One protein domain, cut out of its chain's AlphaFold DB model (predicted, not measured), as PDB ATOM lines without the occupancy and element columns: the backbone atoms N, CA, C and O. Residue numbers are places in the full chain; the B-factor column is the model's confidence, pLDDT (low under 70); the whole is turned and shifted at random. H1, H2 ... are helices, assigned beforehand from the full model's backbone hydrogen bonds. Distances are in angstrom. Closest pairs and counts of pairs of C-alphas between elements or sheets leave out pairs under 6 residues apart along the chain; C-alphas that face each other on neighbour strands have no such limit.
ATOM      1  N   GLN A   4     575.373 395.099 380.409       88.69
ATOM      2  CA  GLN A   4     575.040 395.384 379.014       88.69
ATOM      3  C   GLN A   4     574.792 394.084 378.243       88.69
ATOM      4  O   GLN A   4     573.764 393.950 377.581       88.69
ATOM      5  N   GLN A   5     575.692 393.111 378.379       90.31
ATOM      6  CA  GLN A   5     575.544 391.781 377.804       90.31
ATOM      7  C   GLN A   5     574.249 391.109 378.276       90.31
ATOM      8  O   GLN A   5     573.524 390.530 377.466       90.31
ATOM      9  N   LEU A   6     573.936 391.204 379.570       92.19
ATOM     10  CA  LEU A   6     572.717 390.626 380.130       92.19
ATOM     11  C   LEU A   6     571.450 391.294 379.577       92.19
ATOM     12  O   LEU A   6     570.489 390.605 379.244       92.19
ATOM     13  N   ASN A   7     571.467 392.618 379.413       91.06
ATOM     14  CA  ASN A   7     570.361 393.368 378.822       91.06
ATOM     15  C   ASN A   7     570.131 393.012 377.349       91.06
ATOM     16  O   ASN A   7     568.982 392.871 376.931       91.06
ATOM     17  N   GLU A   8     571.200 392.838 376.570       93.38
ATOM     18  CA  GLU A   8     571.114 392.371 375.183       93.38
ATOM     19  C   GLU A   8     570.435 390.992 375.115       93.38
ATOM     20  O   GLU A   8     569.448 390.823 374.391       93.38
ATOM     21  N   ILE A   9     570.901 390.037 375.929       94.50
ATOM     22  CA  ILE A   9     570.367 388.665 375.989       94.50
ATOM     23  C   ILE A   9     568.907 388.656 376.458       94.50
ATOM     24  O   ILE A   9     568.050 388.015 375.848       94.50
ATOM     25  N   MET A  10     568.591 389.419 377.503       94.50
ATOM     26  CA  MET A  10     567.225 389.565 377.998       94.50
ATOM     27  C   MET A  10     566.296 390.138 376.920       94.50
ATOM     28  O   MET A  10     565.170 389.664 376.755       94.50
ATOM     29  N   ASN A  11     566.753 391.150 376.176       94.62
ATOM     30  CA  ASN A  11     565.977 391.749 375.097       94.62
ATOM     31  C   ASN A  11     565.697 390.737 373.977       94.62
ATOM     32  O   ASN A  11     564.572 390.674 373.477       94.62
ATOM     33  N   PHE A  12     566.686 389.909 373.632       96.62
ATOM     34  CA  PHE A  12     566.501 388.791 372.713       96.62
ATOM     35  C   PHE A  12     565.411 387.825 373.202       96.62
ATOM     36  O   PHE A  12     564.442 387.599 372.476       96.62
ATOM     37  N   TYR A  13     565.508 387.310 374.432       96.88
ATOM     38  CA  TYR A  13     564.515 386.359 374.945       96.88
ATOM     39  C   TYR A  13     563.105 386.954 375.012       96.88
ATOM     40  O   TYR A  13     562.145 386.261 374.686       96.88
ATOM     41  N   LYS A  14     562.957 388.244 375.351       96.19
ATOM     42  CA  LYS A  14     561.656 388.939 375.327       96.19
ATOM     43  C   LYS A  14     561.018 388.917 373.935       96.19
ATOM     44  O   LYS A  14     559.840 388.581 373.804       96.19
ATOM     45  N   HIS A  15     561.792 389.233 372.897       96.94
ATOM     46  CA  HIS A  15     561.303 389.225 371.516       96.94
ATOM     47  C   HIS A  15     561.010 387.811 371.022       96.94
ATOM     48  O   HIS A  15     559.994 387.581 370.365       96.94
ATOM     49  N   PHE A  16     561.872 386.857 371.366       96.81
ATOM     50  CA  PHE A  16     561.693 385.477 370.946       96.81
ATOM     51  C   PHE A  16     560.457 384.843 371.598       96.81
ATOM     52  O   PHE A  16     559.642 384.220 370.920       96.81
ATOM     53  N   LEU A  17     560.231 385.112 372.885       96.12
ATOM     54  CA  LEU A  17     559.029 384.691 373.600       96.12
ATOM     55  C   LEU A  17     557.754 385.283 372.983       96.12
ATOM     56  O   LEU A  17     556.756 384.580 372.825       96.12
ATOM     57  N   ALA A  18     557.783 386.562 372.596       95.31
ATOM     58  CA  ALA A  18     556.666 387.197 371.900       95.31
ATOM     59  C   ALA A  18     556.378 386.525 370.546       95.31
ATOM     60  O   ALA A  18     555.215 386.276 370.222       95.31
ATOM     61  N   LYS A  19     557.423 386.173 369.784       94.81
ATOM     62  CA  LYS A  19     557.299 385.451 368.510       94.81
ATOM     63  C   LYS A  19     556.663 384.068 368.694       94.81
ATOM     64  O   LYS A  19     555.738 383.735 367.957       94.81
ATOM     65  N   ILE A  20     557.092 383.308 369.702       92.94
ATOM     66  CA  ILE A  20     556.523 381.987 370.021       92.94
ATOM     67  C   ILE A  20     555.050 382.108 370.412       92.94
ATOM     68  O   ILE A  20     554.203 381.406 369.862       92.94
ATOM     69  N   ARG A  21     554.712 383.039 371.310       92.94
ATOM     70  CA  ARG A  21     553.323 383.254 371.748       92.94
ATOM     71  C   ARG A  21     552.408 383.659 370.594       92.94
ATOM     72  O   ARG A  21     551.277 383.181 370.527       92.94
ATOM     73  N   LEU A  22     552.900 384.478 369.662       91.44
ATOM     74  CA  LEU A  22     552.172 384.823 368.440       91.44
ATOM     75  C   LEU A  22     551.861 383.571 367.607       91.44
ATOM     76  O   LEU A  22     550.717 383.376 367.203       91.44
ATOM     77  N   MET A  23     552.844 382.692 367.407       89.19
ATOM     78  CA  MET A  23     552.650 381.448 366.656       89.19
ATOM     79  C   MET A  23     551.678 380.489 367.337       89.19
ATOM     80  O   MET A  23     550.827 379.911 366.662       89.19
ATOM     81  N   MET A  24     551.751 380.367 368.664       87.00
ATOM     82  CA  MET A  24     550.823 379.550 369.450       87.00
ATOM     83  C   MET A  24     549.386 380.091 369.414       87.00
ATOM     84  O   MET A  24     548.439 379.311 369.453       87.00
ATOM     85  N   SER A  25     549.208 381.414 369.327       84.81
ATOM     86  CA  SER A  25     547.883 382.048 369.250       84.81
ATOM     87  C   SER A  25     547.185 381.867 367.897       84.81
ATOM     88  O   SER A  25     545.976 382.077 367.787       84.81
ATOM     89  N   GLY A  26     547.924 381.457 366.862       75.00
ATOM     90  CA  GLY A  26     547.359 381.119 365.566       75.00
ATOM     91  C   GLY A  26     546.603 379.794 365.630       75.00
ATOM     92  O   GLY A  26     547.196 378.738 365.423       75.00
ATOM     93  N   SER A  27     545.290 379.844 365.859       53.00
ATOM     94  CA  SER A  27     544.375 378.698 365.805       53.00
ATOM     95  C   SER A  27     544.592 377.880 364.530       53.00
ATOM     96  O   SER A  27     544.338 378.396 363.447       53.00
ATOM     97  N   GLN A  28     545.112 376.652 364.629       56.47
ATOM     98  CA  GLN A  28     544.763 375.485 363.796       56.47
ATOM     99  C   GLN A  28     545.756 374.348 364.050       56.47
ATOM    100  O   GLN A  28     546.961 374.544 363.917       56.47
ATOM    101  N   SER A  29     545.226 373.189 364.442       55.09
ATOM    102  CA  SER A  29     545.962 371.959 364.718       55.09
ATOM    103  C   SER A  29     546.087 371.130 363.439       55.09
ATOM    104  O   SER A  29     545.181 370.364 363.120       55.09
ATOM    105  N   ASP A  30     547.189 371.270 362.714       64.25
ATOM    106  CA  ASP A  30     547.560 370.334 361.653       64.25
ATOM    107  C   ASP A  30     549.067 370.101 361.709       64.25
ATOM    108  O   ASP A  30     549.839 371.048 361.826       64.25
ATOM    109  N   ARG A  31     549.501 368.843 361.588       61.34
ATOM    110  CA  ARG A  31     550.921 368.442 361.639       61.34
ATOM    111  C   ARG A  31     551.812 369.173 360.624       61.34
ATOM    112  O   ARG A  31     552.969 369.433 360.916       61.34
ATOM    113  N   GLN A  32     551.279 369.530 359.451       63.91
ATOM    114  CA  GLN A  32     552.006 370.327 358.446       63.91
ATOM    115  C   GLN A  32     552.316 371.752 358.929       63.91
ATOM    116  O   GLN A  32     553.238 372.394 358.433       63.91
ATOM    117  N   LYS A  33     551.557 372.256 359.908       71.12
ATOM    118  CA  LYS A  33     551.793 373.561 360.518       71.12
ATOM    119  C   LYS A  33     552.926 373.516 361.541       71.12
ATOM    120  O   LYS A  33     553.617 374.518 361.666       71.12
ATOM    121  N   ASP A  34     553.151 372.385 362.213       73.88
ATOM    122  CA  ASP A  34     554.237 372.242 363.195       73.88
ATOM    123  C   ASP A  34     555.606 372.389 362.512       73.88
ATOM    124  O   ASP A  34     556.433 373.188 362.945       73.88
ATOM    125  N   GLU A  35     555.818 371.698 361.385       80.50
ATOM    126  CA  GLU A  35     557.036 371.844 360.570       80.50
ATOM    127  C   GLU A  35     557.195 373.281 360.054       80.50
ATOM    128  O   GLU A  35     558.268 373.871 360.178       80.50
ATOM    129  N   HIS A  36     556.107 373.889 359.569       85.19
ATOM    130  CA  HIS A  36     556.124 375.272 359.095       85.19
ATOM    131  C   HIS A  36     556.456 376.284 360.204       85.19
ATOM    132  O   HIS A  36     557.215 377.225 359.982       85.19
ATOM    133  N   GLN A  37     555.918 376.096 361.412       87.62
ATOM    134  CA  GLN A  37     556.204 376.948 362.568       87.62
ATOM    135  C   GLN A  37     557.666 376.828 363.000       87.62
ATOM    136  O   GLN A  37     558.302 377.844 363.285       87.62
ATOM    137  N   THR A  38     558.209 375.610 363.007       89.38
ATOM    138  CA  THR A  38     559.626 375.354 363.280       89.38
ATOM    139  C   THR A  38     560.517 376.051 362.251       89.38
ATOM    140  O   THR A  38     561.423 376.793 362.631       89.38
ATOM    141  N   GLU A  39     560.235 375.899 360.954       91.19
ATOM    142  CA  GLU A  39     560.979 376.578 359.885       91.19
ATOM    143  C   GLU A  39     560.906 378.105 360.003       91.19
ATOM    144  O   GLU A  39     561.925 378.791 359.895       91.19
ATOM    145  N   GLU A  40     559.722 378.652 360.279       92.81
ATOM    146  CA  GLU A  40     559.527 380.090 360.443       92.81
ATOM    147  C   GLU A  40     560.289 380.632 361.669       92.81
ATOM    148  O   GLU A  40     560.842 381.736 361.619       92.81
ATOM    149  N   LEU A  41     560.376 379.866 362.765       94.44
ATOM    150  CA  LEU A  41     561.201 380.227 363.921       94.44
ATOM    151  C   LEU A  41     562.694 380.195 363.602       94.44
ATOM    152  O   LEU A  41     563.414 381.123 363.979       94.44
ATOM    153  N   ILE A  42     563.160 379.161 362.901       95.00
ATOM    154  CA  ILE A  42     564.565 379.040 362.497       95.00
ATOM    155  C   ILE A  42     564.950 380.198 361.573       95.00
ATOM    156  O   ILE A  42     565.986 380.830 361.789       95.00
ATOM    157  N   ASP A  43     564.114 380.531 360.588       95.50
ATOM    158  CA  ASP A  43     564.346 381.664 359.688       95.50
ATOM    159  C   ASP A  43     564.346 382.996 360.452       95.50
ATOM    160  O   ASP A  43     565.243 383.824 360.275       95.50
ATOM    161  N   TRP A  44     563.407 383.187 361.386       96.38
ATOM    162  CA  TRP A  44     563.390 384.364 362.256       96.38
ATOM    163  C   TRP A  44     564.707 384.507 363.041       96.38
ATOM    164  O   TRP A  44     565.339 385.569 363.013       96.38
ATOM    165  N   LEU A  45     565.178 383.427 363.673       96.19
ATOM    166  CA  LEU A  45     566.448 383.397 364.406       96.19
ATOM    167  C   LEU A  45     567.647 383.666 363.482       96.19
ATOM    168  O   LEU A  45     568.515 384.482 363.808       96.19
ATOM    169  N   ALA A  46     567.692 383.036 362.308       94.62
ATOM    170  CA  ALA A  46     568.771 383.197 361.337       94.62
ATOM    171  C   ALA A  46     568.877 384.641 360.820       94.62
ATOM    172  O   ALA A  46     569.978 385.206 360.782       94.62
ATOM    173  N   ARG A  47     567.743 385.278 360.500       95.00
ATOM    174  CA  ARG A  47     567.692 386.688 360.078       95.00
ATOM    175  C   ARG A  47     568.211 387.617 361.169       95.00
ATOM    176  O   ARG A  47     569.048 388.478 360.895       95.00
ATOM    177  N   HIS A  48     567.767 387.438 362.413       93.69
ATOM    178  CA  HIS A  48     568.210 388.283 363.524       93.69
ATOM    179  C   HIS A  48     569.679 388.057 363.906       93.69
ATOM    180  O   HIS A  48     570.368 389.020 364.258       93.69
ATOM    181  N   LYS A  49     570.194 386.828 363.760       92.00
ATOM    182  CA  LYS A  49     571.628 386.520 363.876       92.00
ATOM    183  C   LYS A  49     572.447 387.268 362.827       92.00
ATOM    184  O   LYS A  49     573.446 387.894 363.175       92.00
ATOM    185  N   PHE A  50     572.039 387.200 361.559       91.44
ATOM    186  CA  PHE A  50     572.743 387.856 360.455       91.44
ATOM    187  C   PHE A  50     572.742 389.381 360.613       91.44
ATOM    188  O   PHE A  50     573.793 390.016 360.533       91.44
ATOM    189  N   ASN A  51     571.582 389.951 360.944       91.88
ATOM    190  CA  ASN A  51     571.400 391.393 361.116       91.88
ATOM    191  C   ASN A  51     571.974 391.943 362.431       91.88
ATOM    192  O   ASN A  51     571.975 393.156 362.624       91.88
ATOM    193  N   LYS A  52     572.433 391.076 363.348       91.38
ATOM    194  CA  LYS A  52     572.911 391.447 364.693       91.38
ATOM    195  C   LYS A  52     571.918 392.338 365.455       91.38
ATOM    196  O   LYS A  52     572.324 393.234 366.189       91.38
ATOM    197  N   THR A  53     570.614 392.093 365.289       91.25
ATOM    198  CA  THR A  53     569.548 392.966 365.821       91.25
ATOM    199  C   THR A  53     569.632 393.151 367.336       91.25
ATOM    200  O   THR A  53     569.351 394.234 367.838       91.25
ATOM    201  N   PHE A  54     570.043 392.109 368.058       90.56
ATOM    202  CA  PHE A  54     570.135 392.099 369.520       90.56
ATOM    203  C   PHE A  54     571.560 392.343 370.038       90.56
ATOM    204  O   PHE A  54     571.855 392.027 371.184       90.56
ATOM    205  N   GLY A  55     572.456 392.871 369.201       89.75
ATOM    206  CA  GLY A  55     573.861 393.068 369.553       89.75
ATOM    207  C   GLY A  55     574.728 391.829 369.315       89.75
ATOM    208  O   GLY A  55     574.264 390.757 368.913       89.75
ATOM    209  N   THR A  56     576.037 391.985 369.515       87.44
ATOM    210  CA  THR A  56     577.018 390.922 369.249       87.44
ATOM    211  C   THR A  56     577.020 389.837 370.315       87.44
ATOM    212  O   THR A  56     577.380 388.699 370.009       87.44
ATOM    213  N   ASN A  57     576.598 390.159 371.540       88.50
ATOM    214  CA  ASN A  57     576.654 389.216 372.651       88.50
ATOM    215  C   ASN A  57     575.546 388.154 372.589       88.50
ATOM    216  O   ASN A  57     575.705 387.073 373.148       88.50
ATOM    217  N   CYS A  58     574.474 388.413 371.836       92.12
ATOM    218  CA  CYS A  58     573.362 387.478 371.650       92.12
ATOM    219  C   CYS A  58     573.629 386.373 370.626       92.12
ATOM    220  O   CYS A  58     572.805 385.477 370.467       92.12
ATOM    221  N   ARG A  59     574.750 386.409 369.893       92.25
ATOM    222  CA  ARG A  59     574.998 385.449 368.803       92.25
ATOM    223  C   ARG A  59     574.976 383.997 369.285       92.25
ATOM    224  O   ARG A  59     574.435 383.149 368.581       92.25
ATOM    225  N   HIS A  60     575.582 383.721 370.440       92.56
ATOM    226  CA  HIS A  60     575.614 382.371 371.008       92.56
ATOM    227  C   HIS A  60     574.224 381.927 371.462       92.56
ATOM    228  O   HIS A  60     573.827 380.813 371.147       92.56
ATOM    229  N   GLU A  61     573.455 382.827 372.077       94.06
ATOM    230  CA  GLU A  61     572.079 382.541 372.490       94.06
ATOM    231  C   GLU A  61     571.166 382.245 371.303       94.06
ATOM    232  O   GLU A  61     570.402 381.289 371.333       94.06
ATOM    233  N   ILE A  62     571.291 383.003 370.211       94.56
ATOM    234  CA  ILE A  62     570.514 382.740 368.996       94.56
ATOM    235  C   ILE A  62     570.897 381.387 368.385       94.56
ATOM    236  O   ILE A  62     570.024 380.667 367.916       94.56
ATOM    237  N   MET A  63     572.184 381.019 368.390       93.31
ATOM    238  CA  MET A  63     572.612 379.701 367.905       93.31
ATOM    239  C   MET A  63     572.068 378.573 368.776       93.31
ATOM    240  O   MET A  63     571.486 377.639 368.242       93.31
ATOM    241  N   TYR A  64     572.176 378.709 370.096       94.38
ATOM    242  CA  TYR A  64     571.619 377.745 371.033       94.38
ATOM    243  C   TYR A  64     570.099 377.589 370.855       94.38
ATOM    244  O   TYR A  64     569.587 376.475 370.856       94.38
ATOM    245  N   MET A  65     569.369 378.686 370.625       95.50
ATOM    246  CA  MET A  65     567.929 378.625 370.362       95.50
ATOM    247  C   MET A  65     567.579 377.968 369.019       95.50
ATOM    248  O   MET A  65     566.544 377.318 368.946       95.50
ATOM    249  N   ILE A  66     568.416 378.090 367.980       94.06
ATOM    250  CA  ILE A  66     568.206 377.363 366.713       94.06
ATOM    251  C   ILE A  66     568.244 375.854 366.965       94.06
ATOM    252  O   ILE A  66     567.365 375.143 366.487       94.06
ATOM    253  N   ASP A  67     569.216 375.391 367.752       93.38
ATOM    254  CA  ASP A  67     569.340 373.973 368.094       93.38
ATOM    255  C   ASP A  67     568.127 373.505 368.920       93.38
ATOM    256  O   ASP A  67     567.532 372.474 368.625       93.38
ATOM    257  N   GLN A  68     567.682 374.301 369.902       93.69
ATOM    258  CA  GLN A  68     566.511 373.957 370.724       93.69
ATOM    259  C   GLN A  68     565.198 373.905 369.927       93.69
ATOM    260  O   GLN A  68     564.337 373.086 370.236       93.69
ATOM    261  N   VAL A  69     565.027 374.756 368.910       93.06
ATOM    262  CA  VAL A  69     563.810 374.771 368.077       93.06
ATOM    263  C   VAL A  69     563.625 373.466 367.299       93.06
ATOM    264  O   VAL A  69     562.492 373.086 367.025       93.06
ATOM    265  N   ALA A  70     564.712 372.762 366.973       86.25
ATOM    266  CA  ALA A  70     564.637 371.466 366.306       86.25
ATOM    267  C   ALA A  70     564.163 370.332 367.237       86.25
ATOM    268  O   ALA A  70     563.540 369.380 366.769       86.25
ATOM    269  N   ASP A  71     564.444 370.442 368.539       88.69
ATOM    270  CA  ASP A  71     564.251 369.359 369.510       88.69
ATOM    271  C   ASP A  71     562.977 369.509 370.363       88.69
ATOM    272  O   ASP A  71     562.417 368.518 370.837       88.69
ATOM    273  N   ASP A  72     562.517 370.742 370.587       89.12
ATOM    274  CA  ASP A  72     561.428 371.054 371.512       89.12
ATOM    275  C   ASP A  72     560.114 371.416 370.803       89.12
ATOM    276  O   ASP A  72     560.080 372.111 369.790       89.12
ATOM    277  N   SER A  73     558.986 371.072 371.430       89.50
ATOM    278  CA  SER A  73     557.690 371.656 371.056       89.50
ATOM    279  C   SER A  73     557.610 373.150 371.411       89.50
ATOM    280  O   SER A  73     558.220 373.605 372.383       89.50
ATOM    281  N   LEU A  74     556.761 373.917 370.711       89.94
ATOM    282  CA  LEU A  74     556.536 375.345 371.004       89.94
ATOM    283  C   LEU A  74     556.174 375.623 372.471       89.94
ATOM    284  O   LEU A  74     556.635 376.608 373.043       89.94
ATOM    285  N   ALA A  75     555.387 374.748 373.103       90.38
ATOM    286  CA  ALA A  75     555.024 374.889 374.513       90.38
ATOM    287  C   ALA A  75     556.227 374.690 375.457       90.38
ATOM    288  O   ALA A  75     556.341 375.372 376.476       90.38
ATOM    289  N   GLN A  76     557.140 373.770 375.126       92.81
ATOM    290  CA  GLN A  76     558.379 373.573 375.884       92.81
ATOM    291  C   GLN A  76     559.342 374.745 375.686       92.81
ATOM    292  O   GLN A  76     559.901 375.229 376.674       92.81
ATOM    293  N   LEU A  77     559.478 375.235 374.450       94.00
ATOM    294  CA  LEU A  77     560.261 376.431 374.134       94.00
ATOM    295  C   LEU A  77     559.754 377.645 374.910       94.00
ATOM    296  O   LEU A  77     560.546 378.304 375.579       94.00
ATOM    297  N   GLU A  78     558.444 377.910 374.884       95.06
ATOM    298  CA  GLU A  78     557.826 379.027 375.615       95.06
ATOM    299  C   GLU A  78     558.210 378.987 377.095       95.06
ATOM    300  O   GLU A  78     558.742 379.966 377.627       95.06
ATOM    301  N   LYS A  79     558.057 377.823 377.736       96.12
ATOM    302  CA  LYS A  79     558.386 377.642 379.151       96.12
ATOM    303  C   LYS A  79     559.879 377.834 379.433       96.12
ATOM    304  O   LYS A  79     560.237 378.499 380.413       96.12
ATOM    305  N   LYS A  80     560.756 377.255 378.605       95.56
ATOM    306  CA  LYS A  80     562.217 377.387 378.744       95.56
ATOM    307  C   LYS A  80     562.643 378.848 378.610       95.56
ATOM    308  O   LYS A  80     563.346 379.361 379.477       95.56
ATOM    309  N   ILE A  81     562.173 379.538 377.576       95.94
ATOM    310  CA  ILE A  81     562.557 380.924 377.284       95.94
ATOM    311  C   ILE A  81     561.971 381.888 378.312       95.94
ATOM    312  O   ILE A  81     562.667 382.801 378.743       95.94
ATOM    313  N   SER A  82     560.740 381.655 378.773       95.88
ATOM    314  CA  SER A  82     560.143 382.395 379.891       95.88
ATOM    315  C   SER A  82     561.007 382.285 381.156       95.88
ATOM    316  O   SER A  82     561.317 383.285 381.799       95.88
ATOM    317  N   THR A  83     561.512 381.082 381.454       96.75
ATOM    318  CA  THR A  83     562.428 380.859 382.585       96.75
ATOM    319  C   THR A  83     563.763 381.588 382.391       96.75
ATOM    320  O   THR A  83     564.245 382.246 383.310       96.75
ATOM    321  N   LEU A  84     564.362 381.511 381.198       95.88
ATOM    322  CA  LEU A  84     565.622 382.197 380.886       95.88
ATOM    323  C   LEU A  84     565.485 383.723 380.974       95.88
ATOM    324  O   LEU A  84     566.356 384.392 381.531       95.88
ATOM    325  N   GLN A  85     564.376 384.269 380.477       95.56
ATOM    326  CA  GLN A  85     564.065 385.691 380.554       95.56
ATOM    327  C   GLN A  85     563.897 386.152 382.008       95.56
ATOM    328  O   GLN A  85     564.495 387.161 382.383       95.56
ATOM    329  N   LEU A  86     563.166 385.400 382.835       95.62
ATOM    330  CA  LEU A  86     563.023 385.700 384.261       95.62
ATOM    331  C   LEU A  86     564.369 385.641 384.995       95.62
ATOM    332  O   LEU A  86     564.681 386.527 385.787       95.62
ATOM    333  N   ASN A  87     565.199 384.637 384.703       95.06
ATOM    334  CA  ASN A  87     566.533 384.530 385.294       95.06
ATOM    335  C   ASN A  87     567.395 385.749 384.947       95.06
ATOM    336  O   ASN A  87     568.098 386.271 385.809       95.06
ATOM    337  N   CYS A  88     567.315 386.239 383.707       94.06
ATOM    338  CA  CYS A  88     568.028 387.448 383.304       94.06
ATOM    339  C   CYS A  88     567.553 388.683 384.081       94.06
ATOM    340  O   CYS A  88     568.382 389.495 384.492       94.06
ATOM    341  N   GLU A  89     566.248 388.815 384.332       93.00
ATOM    342  CA  GLU A  89     565.698 389.903 385.151       93.00
ATOM    343  C   GLU A  89     566.189 389.835 386.597       93.00
ATOM    344  O   GLU A  89     566.675 390.837 387.122       93.00
ATOM    345  N   LEU A  90     566.146 388.654 387.217       94.56
ATOM    346  CA  LEU A  90     566.619 388.458 388.589       94.56
ATOM    347  C   LEU A  90     568.112 388.781 388.729       94.56
ATOM    348  O   LEU A  90     568.495 389.537 389.620       94.56
ATOM    349  N   ILE A  91     568.949 388.285 387.812       93.19
ATOM    350  CA  ILE A  91     570.391 388.571 387.825       93.19
ATOM    351  C   ILE A  91     570.645 390.071 387.625       93.19
ATOM    352  O   ILE A  91     571.525 390.634 388.274       93.19
ATOM    353  N   THR A  92     569.874 390.735 386.757       91.44
ATOM    354  CA  THR A  92     570.005 392.184 386.532       91.44
ATOM    355  C   THR A  92     569.723 392.957 387.817       91.44
ATOM    356  O   THR A  92     570.545 393.779 388.222       91.44
ATOM    357  N   LEU A  93     568.622 392.638 388.506       91.19
ATOM    358  CA  LEU A  93     568.253 393.268 389.776       91.19
ATOM    359  C   LEU A  93     569.324 393.056 390.856       91.19
ATOM    360  O   LEU A  93     569.715 394.006 391.533       91.19
ATOM    361  N   GLU A  94     569.856 391.838 390.982       92.44
ATOM    362  CA  GLU A  94     570.932 391.547 391.936       92.44
ATOM    363  C   GLU A  94     572.212 392.348 391.648       92.44
ATOM    364  O   GLU A  94     572.901 392.789 392.574       92.44
ATOM    365  N   LEU A  95     572.566 392.530 390.372       89.69
ATOM    366  CA  LEU A  95     573.737 393.313 389.976       89.69
ATOM    367  C   LEU A  95     573.535 394.806 390.259       89.69
ATOM    368  O   LEU A  95     574.439 395.467 390.776       89.69
ATOM    369  N   GLU A  96     572.349 395.338 389.971       89.62
ATOM    370  CA  GLU A  96     571.998 396.727 390.268       89.62
ATOM    371  C   GLU A  96     572.018 397.016 391.773       89.62
ATOM    372  O   GLU A  96     572.561 398.047 392.195       89.62
ATOM    373  N   GLU A  97     571.498 396.094 392.588       90.44
ATOM    374  CA  GLU A  97     571.534 396.199 394.044       90.44
ATOM    375  C   GLU A  97     572.977 396.214 394.565       90.44
ATOM    376  O   GLU A  97     573.351 397.105 395.335       90.44
ATOM    377  N   LYS A  98     573.828 395.289 394.097       87.81
ATOM    378  CA  LYS A  98     575.253 395.242 394.468       87.81
ATOM    379  C   LYS A  98     575.965 396.552 394.126       87.81
ATOM    380  O   LYS A  98     576.626 397.134 394.987       87.81
ATOM    381  N   HIS A  99     575.764 397.079 392.918       87.12
ATOM    382  CA  HIS A  99     576.340 398.366 392.521       87.12
ATOM    383  C   HIS A  99     575.819 399.535 393.359       87.12
ATOM    384  O   HIS A  99     576.568 400.464 393.677       87.12
ATOM    385  N   PHE A 100     574.540 399.526 393.736       86.81
ATOM    386  CA  PHE A 100     573.996 400.534 394.637       86.81
ATOM    387  C   PHE A 100     574.667 400.477 396.016       86.81
ATOM    388  O   PHE A 100     575.140 401.510 396.503       86.81
ATOM    389  N   GLN A 101     574.785 399.288 396.611       88.12
ATOM    390  CA  GLN A 101     575.441 399.087 397.907       88.12
ATOM    391  C   GLN A 101     576.916 399.520 397.881       88.12
ATOM    392  O   GLN A 101     577.391 400.178 398.812       88.12
ATOM    393  N   GLU A 102     577.642 399.226 396.800       85.31
ATOM    394  CA  GLU A 102     579.020 399.688 396.594       85.31
ATOM    395  C   GLU A 102     579.115 401.216 396.546       85.31
ATOM    396  O   GLU A 102     579.932 401.810 397.258       85.31
ATOM    397  N   ARG A 103     578.239 401.881 395.780       82.25
ATOM    398  CA  ARG A 103     578.194 403.353 395.718       82.25
ATOM    399  C   ARG A 103     577.917 403.972 397.088       82.25
ATOM    400  O   ARG A 103     578.537 404.978 397.439       82.25
ATOM    401  N   VAL A 104     577.015 403.381 397.873       82.38
ATOM    402  CA  VAL A 104     576.714 403.837 399.239       82.38
ATOM    403  C   VAL A 104     577.924 403.649 400.163       82.38
ATOM    404  O   VAL A 104     578.276 404.580 400.895       82.38
ATOM    405  N   ARG A 105     578.619 402.503 400.098       77.06
ATOM    406  CA  ARG A 105     579.849 402.238 400.873       77.06
ATOM    407  C   ARG A 105     580.983 403.214 400.550       77.06
ATOM    408  O   ARG A 105     581.678 403.677 401.453       77.06
ATOM    409  N   ILE A 106     581.180 403.556 399.277       72.94
ATOM    410  CA  ILE A 106     582.232 404.501 398.864       72.94
ATOM    411  C   ILE A 106     581.942 405.912 399.395       72.94
ATOM    412  O   ILE A 106     582.848 406.575 399.909       72.94
ATOM    413  N   LYS A 107     580.678 406.357 399.326       63.56
ATOM    414  CA  LYS A 107     580.248 407.665 399.850       63.56
ATOM    415  C   LYS A 107     580.404 407.769 401.369       63.56
ATOM    416  O   LYS A 107     580.876 408.791 401.858       63.56
ATOM    417  N   SER A 108     580.064 406.715 402.108       64.06
ATOM    418  CA  SER A 108     580.210 406.686 403.574       64.06
ATOM    419  C   SER A 108     581.679 406.693 404.015       64.06
ATOM    420  O   SER A 108     582.026 407.413 404.950       64.06
ATOM    421  N   ARG A 109     582.579 406.019 403.282       58.22
ATOM    422  CA  ARG A 109     584.032 406.137 403.513       58.22
ATOM    423  C   ARG A 109     584.556 407.553 403.267       58.22
ATOM    424  O   ARG A 109     585.312 408.062 404.085       58.22
ATOM    425  N   HIS A 110     584.122 408.225 402.199       57.56
ATOM    426  CA  HIS A 110     584.549 409.603 401.911       57.56
ATOM    427  C   HIS A 110     584.037 410.630 402.932       57.56
ATOM    428  O   HIS A 110     584.689 411.652 403.144       57.56
ATOM    429  N   HIS A 111     582.908 410.364 403.593       50.25
ATOM    430  CA  HIS A 111     582.402 411.239 404.651       50.25
ATOM    431  C   HIS A 111     583.179 411.090 405.972       50.25
ATOM    432  O   HIS A 111     583.337 412.075 406.692       50.25
ATOM    433  N   SER A 112     583.717 409.897 406.260       50.72
ATOM    434  CA  SER A 112     584.514 409.626 407.468       50.72
ATOM    435  C   SER A 112     585.878 410.329 407.462       50.72
ATOM    436  O   SER A 112     586.327 410.801 408.497       50.72
ATOM    437  N   PHE A 113     586.520 410.483 406.298       52.31
ATOM    438  CA  PHE A 113     587.837 411.137 406.198       52.31
ATOM    439  C   PHE A 113     587.793 412.674 406.250       52.31
ATOM    440  O   PHE A 113     588.840 413.318 406.292       52.31
ATOM    441  N   ARG A 114     586.604 413.293 406.240       49.81
ATOM    442  CA  ARG A 114     586.463 414.758 406.328       49.81
ATOM    443  C   ARG A 114     586.359 415.297 407.756       49.81
ATOM    444  O   ARG A 114     586.321 416.510 407.903       49.81
TER     445      ARG A 114
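This is residues 4 to 114 of the 118 residues of an uncharacterized protein of Pantoea sp. (strain At-9b) (UniProt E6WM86). Four helices running roughly alongside one another make a small body, and the far part of the very long last helix, residues 93 to 112 of H4, sticks out of it as an arm. In the body, H2 and H3 pair as a helical hairpin, and the first part of H4, residues 74 to 92, packs along H1. Residues 93 to 114 stick out at one end of the longest axis, and residues 25 to 33, of which 31 to 33 belong to H2, stick out at the other; without these two stretches the body spans 35 by 26 by 19 A. The printed part has 111 residues with four named helices, H1, H2, H3 and H4 in that order, and no named strand; the class is all helix. The whole is only just loose, close to extended, with a radius of gyration of the C-alphas of 19.4 A and spans of 74 by 26 by 19 A.

H1 covers residues 4 to 25 and is 31.8 A long from first to last C-alpha, beginning at C-alpha 4 at (575.040, 395.384, 379.014). H2 covers residues 31 to 51, 30.8 A long. H3 covers residues 59 to 71, 19.4 A long. H4, the longest, covers residues 74 to 112, 57.3 A from C-alpha 74 at (556.536, 375.345, 371.004) to C-alpha 112 at (584.514, 409.626, 407.468).

H1, H2 and H3 form an up and down bundle, each helix running against the one before it. H1 and H2, a hairpin, only just touch, with 3 pairs of C-alphas within 8 A. Their closest C-alphas, those of Met 23 and Gln 37, are 7.0 A apart, and the tilt is a shallow 25 degrees, opposite ways. H2 and H3, also a hairpin, touch at a shallow tilt of 9 degrees, opposite ways; their closest C-alphas, those of Ile 42 and Ile 66, are 5.8 A apart. H1 and H3 are close but not clearly touching, with the C-alphas of Ile 9 and Glu 61 closest at 7.3 A. H4 touches H1 with residues 74 to 92 alone, at a shallow tilt of 27 degrees, opposite ways; the closest C-alphas, those of Met 10 and Gln 85, are 5.6 A apart. H3 and H4 are close but not clearly touching, at 7.2 A between the C-alphas of Val 69 and Leu 77. H2 and H4 are only just apart, at 8.3 A. The helix packing is mostly aligned. In H1 and H4 every O i to N i+4 pair is within hydrogen-bond range; in H2 it is 16 of 17 and in H3 7 of 9.

The two C-alphas farthest apart, those of Asp 30 and Arg 114, are 74.0 A apart. Without the stretches that stand free, residues 25 to 33 and 93 to 114, the body spans 35 by 26 by 19 A. The printed part has no cut. The links H1 to H2 and H3 to H4 are tight, and H2 to H3 is short. The mean pLDDT of the printed part is 86.8, and residues 27 to 32 and 107 to 114 are under 70.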